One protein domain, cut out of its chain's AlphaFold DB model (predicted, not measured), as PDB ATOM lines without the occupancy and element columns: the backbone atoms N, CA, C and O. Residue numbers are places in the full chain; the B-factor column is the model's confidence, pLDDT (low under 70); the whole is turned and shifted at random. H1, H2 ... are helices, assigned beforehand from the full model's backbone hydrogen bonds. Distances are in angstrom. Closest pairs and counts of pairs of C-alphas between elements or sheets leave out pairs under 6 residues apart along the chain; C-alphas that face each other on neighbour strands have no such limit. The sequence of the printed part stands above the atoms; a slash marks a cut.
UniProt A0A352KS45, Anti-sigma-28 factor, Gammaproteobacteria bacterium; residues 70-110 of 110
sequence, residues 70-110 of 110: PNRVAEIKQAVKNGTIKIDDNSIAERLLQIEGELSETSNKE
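What this domain is: This is residues 70 to 110 of the 110 residues of the protein "Anti-sigma-28 factor" of Gammaproteobacteria bacterium (UniProt A0A352KS45). Two separate helices, H1 and the longer H2, form the two arms of a wide, open bend, joined by a stretched link, residues 82 to 88, with a short tail after H2. The arms do not pack on each other, and H2 with its tail sticks out free. The printed part has 41 residues with two named helices, H1 then H2, and no named strand; the class is all helix. It is extended, with a radius of gyration of the C-alphas of 15.7 A, and only just flat, spanning 48 by 24 by 9 A.

How they stand to each other: H1, residues 70 to 81, and H2, residues 89 to 106, are apart, with no C-alpha of the one within 8 A of the other. In H1 every O i to N i+4 pair is within hydrogen-bond range; in H2 13 of 14 are.

Where its parts are: H1 begins at C-alpha 70 (-28.414, -15.766, 25.923) and is 16.5 A long from first to last C-alpha. H2 is 26.4 A long and ends at C-alpha 106 (-20.351, 9.482, 43.613).

The domain as a whole: The C-alphas farthest apart, of Asn 82 and Glu 110, are 48.5 A apart. The printed part has no cut, and H1 to H2 is a short link. Residues 105 to 110 are under pLDDT 70.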
ATOM      1  N   PRO A  70     -27.218 -14.964  25.704       89.50
ATOM      2  CA  PRO A  70     -28.414 -15.766  25.923       89.50
ATOM      3  C   PRO A  70     -28.078 -17.203  26.338       89.50
ATOM      4  O   PRO A  70     -28.872 -17.821  27.054       89.50
ATOM      5  N   ASN A  71     -26.911 -17.727  25.943       92.75
ATOM      6  CA  ASN A  71     -26.479 -19.073  26.316       92.75
ATOM      7  C   ASN A  71     -26.148 -19.120  27.802       92.75
ATOM      8  O   ASN A  71     -26.672 -19.969  28.521       92.75
ATOM      9  N   ARG A  72     -25.394 -18.132  28.293       90.88
ATOM     10  CA  ARG A  72     -25.081 -18.018  29.719       90.88
ATOM     11  C   ARG A  72     -26.338 -17.878  30.574       90.88
ATOM     12  O   ARG A  72     -26.444 -18.494  31.632       90.88
ATOM     13  N   VAL A  73     -27.336 -17.126  30.106       92.25
ATOM     14  CA  VAL A  73     -28.635 -17.025  30.793       92.25
ATOM     15  C   VAL A  73     -29.364 -18.372  30.816       92.25
ATOM     16  O   VAL A  73     -29.954 -18.730  31.838       92.25
ATOM     17  N   ALA A  74     -29.346 -19.125  29.715       92.94
ATOM     18  CA  ALA A  74     -29.961 -20.447  29.653       92.94
ATOM     19  C   ALA A  74     -29.263 -21.449  30.589       92.94
ATOM     20  O   ALA A  74     -29.948 -22.167  31.319       92.94
ATOM     21  N   GLU A  75     -27.931 -21.449  30.625       90.69
ATOM     22  CA  GLU A  75     -27.122 -22.279  31.525       90.69
ATOM     23  C   GLU A  75     -27.413 -21.969  32.994       90.69
ATOM     24  O   GLU A  75     -27.702 -22.881  33.770       90.69
ATOM     25  N   ILE A  76     -27.433 -20.685  33.367       90.81
ATOM     26  CA  ILE A  76     -27.777 -20.256  34.728       90.81
ATOM     27  C   ILE A  76     -29.192 -20.721  35.085       90.81
ATOM     28  O   ILE A  76     -29.395 -21.327  36.135       90.81
ATOM     29  N   LYS A  77     -30.180 -20.511  34.203       92.25
ATOM     30  CA  LYS A  77     -31.565 -20.963  34.433       92.25
ATOM     31  C   LYS A  77     -31.653 -22.476  34.637       92.25
ATOM     32  O   LYS A  77     -32.394 -22.931  35.511       92.25
ATOM     33  N   GLN A  78     -30.913 -23.255  33.851       91.88
ATOM     34  CA  GLN A  78     -30.857 -24.706  34.020       91.88
ATOM     35  C   GLN A  78     -30.188 -25.098  35.340       91.88
ATOM     36  O   GLN A  78     -30.719 -25.950  36.048       91.88
ATOM     37  N   ALA A  79     -29.082 -24.455  35.713       88.69
ATOM     38  CA  ALA A  79     -28.387 -24.725  36.967       88.69
ATOM     39  C   ALA A  79     -29.233 -24.366  38.204       88.69
ATOM     40  O   ALA A  79     -29.218 -25.104  39.189       88.69
ATOM     41  N   VAL A  80     -30.043 -23.299  38.134       89.56
ATOM     42  CA  VAL A  80     -31.047 -22.980  39.166       89.56
ATOM     43  C   VAL A  80     -32.112 -24.077  39.237       89.56
ATOM     44  O   VAL A  80     -32.397 -24.582  40.320       89.56
ATOM     45  N   LYS A  81     -32.678 -24.493  38.095       90.50
ATOM     46  CA  LYS A  81     -33.713 -25.542  38.047       90.50
ATOM     47  C   LYS A  81     -33.212 -26.882  38.594       90.50
ATOM     48  O   LYS A  81     -33.960 -27.590  39.261       90.50
ATOM     49  N   ASN A  82     -31.961 -27.218  38.302       89.88
ATOM     50  CA  ASN A  82     -31.331 -28.465  38.721       89.88
ATOM     51  C   ASN A  82     -30.763 -28.387  40.151       89.88
ATOM     52  O   ASN A  82     -30.260 -29.391  40.650       89.88
ATOM     53  N   GLY A  83     -30.818 -27.217  40.804       87.19
ATOM     54  CA  GLY A  83     -30.282 -27.003  42.152       87.19
ATOM     55  C   GLY A  83     -28.756 -27.100  42.244       87.19
ATOM     56  O   GLY A  83     -28.221 -27.343  43.321       87.19
ATOM     57  N   THR A  84     -28.045 -26.957  41.124       86.81
ATOM     58  CA  THR A  84     -26.582 -27.100  41.060       86.81
ATOM     59  C   THR A  84     -25.844 -25.779  41.252       86.81
ATOM     60  O   THR A  84     -24.635 -25.790  41.488       86.81
ATOM     61  N   ILE A  85     -26.549 -24.644  41.193       85.06
ATOM     62  CA  ILE A  85     -26.012 -23.359  41.647       85.06
ATOM     63  C   ILE A  85     -25.881 -23.387  43.169       85.06
ATOM     64  O   ILE A  85     -26.854 -23.600  43.893       85.06
ATOM     65  N   LYS A  86     -24.661 -23.152  43.647       87.06
ATOM     66  CA  LYS A  86     -24.389 -22.881  45.055       87.06
ATOM     67  C   LYS A  86     -24.454 -21.377  45.262       87.06
ATOM     68  O   LYS A  86     -23.798 -20.632  44.539       87.06
ATOM     69  N   ILE A  87     -25.257 -20.955  46.227       87.25
ATOM     70  CA  ILE A  87     -25.262 -19.574  46.693       87.25
ATOM     71  C   ILE A  87     -24.108 -19.434  47.682       87.25
ATOM     72  O   ILE A  87     -24.012 -20.221  48.621       87.25
ATOM     73  N   ASP A  88     -23.209 -18.491  47.416       91.06
ATOM     74  CA  ASP A  88     -22.096 -18.154  48.297       91.06
ATOM     75  C   ASP A  88     -22.388 -16.812  48.967       91.06
ATOM     76  O   ASP A  88     -22.434 -15.770  48.308       91.06
ATOM     77  N   ASP A  89     -22.598 -16.856  50.279       93.56
ATOM     78  CA  ASP A  89     -22.941 -15.689  51.088       93.56
ATOM     79  C   ASP A  89     -21.841 -14.619  51.036       93.56
ATOM     80  O   ASP A  89     -22.144 -13.424  51.031       93.56
ATOM     81  N   ASN A  90     -20.570 -15.026  50.920       93.62
ATOM     82  CA  ASN A  90     -19.452 -14.087  50.831       93.62
ATOM     83  C   ASN A  90     -19.477 -13.324  49.506       93.62
ATOM     84  O   ASN A  90     -19.321 -12.107  49.497       93.62
ATOM     85  N   SER A  91     -19.757 -14.012  48.396       90.38
ATOM     86  CA  SER A  91     -19.866 -13.373  47.081       90.38
ATOM     87  C   SER A  91     -21.017 -12.362  47.030       90.38
ATOM     88  O   SER A  91     -20.888 -11.297  46.420       90.38
ATOM     89  N   ILE A  92     -22.133 -12.659  47.705       92.75
ATOM     90  CA  ILE A  92     -23.244 -11.712  47.844       92.75
ATOM     91  C   ILE A  92     -22.808 -10.500  48.669       92.75
ATOM     92  O   ILE A  92     -23.024  -9.368  48.237       92.75
ATOM     93  N   ALA A  93     -22.190 -10.720  49.831       93.94
ATOM     94  CA  ALA A  93     -21.733  -9.642  50.703       93.94
ATOM     95  C   ALA A  93     -20.714  -8.727  50.004       93.94
ATOM     96  O   ALA A  93     -20.868  -7.508  50.032       93.94
ATOM     97  N   GLU A  94     -19.727  -9.298  49.310       94.56
ATOM     98  CA  GLU A  94     -18.747  -8.549  48.517       94.56
ATOM     99  C   GLU A  94     -19.421  -7.708  47.431       94.56
ATOM    100  O   GLU A  94     -19.108  -6.527  47.278       94.56
ATOM    101  N   ARG A  95     -20.395  -8.278  46.709       92.31
ATOM    102  CA  ARG A  95     -21.124  -7.539  45.675       92.31
ATOM    103  C   ARG A  95     -21.948  -6.392  46.258       92.31
ATOM    104  O   ARG A  95     -22.031  -5.338  45.634       92.31
ATOM    105  N   LEU A  96     -22.553  -6.585  47.428       92.44
ATOM    106  CA  LEU A  96     -23.310  -5.535  48.114       92.44
ATOM    107  C   LEU A  96     -22.393  -4.400  48.585       92.44
ATOM    108  O   LEU A  96     -22.715  -3.238  48.348       92.44
ATOM    109  N   LEU A  97     -21.236  -4.731  49.166       93.62
ATOM    110  CA  LEU A  97     -20.229  -3.744  49.567       93.62
ATOM    111  C   LEU A  97     -19.673  -2.972  48.368       93.62
ATOM    112  O   LEU A  97     -19.457  -1.768  48.462       93.62
ATOM    113  N   GLN A  98     -19.473  -3.639  47.230       92.69
ATOM    114  CA  GLN A  98     -19.046  -2.980  45.999       92.69
ATOM    115  C   GLN A  98     -20.083  -1.954  45.521       92.69
ATOM    116  O   GLN A  98     -19.724  -0.823  45.208       92.69
ATOM    117  N   ILE A  99     -21.367  -2.327  45.510       90.69
ATOM    118  CA  ILE A  99     -22.457  -1.420  45.122       90.69
ATOM    119  C   ILE A  99     -22.531  -0.222  46.081       90.69
ATOM    120  O   ILE A  99     -22.681   0.912  45.635       90.69
ATOM    121  N   GLU A 100     -22.408  -0.451  47.390       87.00
ATOM    122  CA  GLU A 100     -22.375   0.627  48.386       87.00
ATOM    123  C   GLU A 100     -21.166   1.555  48.186       87.00
ATOM    124  O   GLU A 100     -21.318   2.778  48.207       87.00
ATOM    125  N   GLY A 101     -19.988   0.985  47.918       85.75
ATOM    126  CA  GLY A 101     -18.773   1.725  47.591       85.75
ATOM    127  C   GLY A 101     -18.970   2.647  46.388       85.75
ATOM    128  O   GLY A 101     -18.777   3.857  46.512       85.75
ATOM    129  N   GLU A 102     -19.460   2.111  45.268       83.25
ATOM    130  CA  GLU A 102     -19.739   2.872  44.041       83.25
ATOM    131  C   GLU A 102     -20.752   4.011  44.278       83.25
ATOM    132  O   GLU A 102     -20.571   5.131  43.792       83.25
ATOM    133  N   LEU A 103     -21.795   3.770  45.078       79.38
ATOM    134  CA  LEU A 103     -22.778   4.798  45.432       79.38
ATOM    135  C   LEU A 103     -22.186   5.884  46.346       79.38
ATOM    136  O   LEU A 103     -22.518   7.058  46.197       79.38
ATOM    137  N   SER A 104     -21.283   5.524  47.257       77.38
ATOM    138  CA  SER A 104     -20.655   6.468  48.191       77.38
ATOM    139  C   SER A 104     -19.588   7.362  47.538       77.38
ATOM    140  O   SER A 104     -19.464   8.540  47.886       77.38
ATOM    141  N   GLU A 105     -18.850   6.844  46.552       65.06
ATOM    142  CA  GLU A 105     -17.822   7.596  45.818       65.06
ATOM    143  C   GLU A 105     -18.428   8.700  44.942       65.06
ATOM    144  O   GLU A 105     -17.846   9.778  44.798       65.06
ATOM    145  N   THR A 106     -19.628   8.472  44.403       59.91
ATOM    146  CA  THR A 106     -20.351   9.482  43.613       59.91
ATOM    147  C   THR A 106     -20.920  10.624  44.460       59.91
ATOM    148  O   THR A 106     -21.182  11.696  43.920       59.91
ATOM    149  N   SER A 107     -21.053  10.443  45.781       57.84
ATOM    150  CA  SER A 107     -21.604  11.454  46.697       57.84
ATOM    151  C   SER A 107     -20.562  12.425  47.277       57.84
ATOM    152  O   SER A 107     -20.953  13.431  47.859       57.84
ATOM    153  N   ASN A 108     -19.257  12.146  47.147       57.81
ATOM    154  CA  ASN A 108     -18.173  12.947  47.747       57.81
ATOM    155  C   ASN A 108     -17.391  13.800  46.728       57.81
ATOM    156  O   ASN A 108     -16.276  14.237  47.011       57.81
ATOM    157  N   LYS A 109     -17.941  14.010  45.525       52.81
ATOM    158  CA  LYS A 109     -17.272  14.730  44.428       52.81
ATOM    159  C   LYS A 109     -17.943  16.057  44.043       52.81
ATOM    160  O   LYS A 109     -17.768  16.502  42.910       52.81
ATOM    161  N   GLU A 110     -18.676  16.673  44.970       43.50
ATOM    162  CA  GLU A 110     -19.144  18.070  44.870       43.50
ATOM    163  C   GLU A 110     -18.259  19.031  45.672       43.50
ATOM    164  O   GLU A 110     -17.872  18.679  46.810       43.50
TER     165      GLU A 110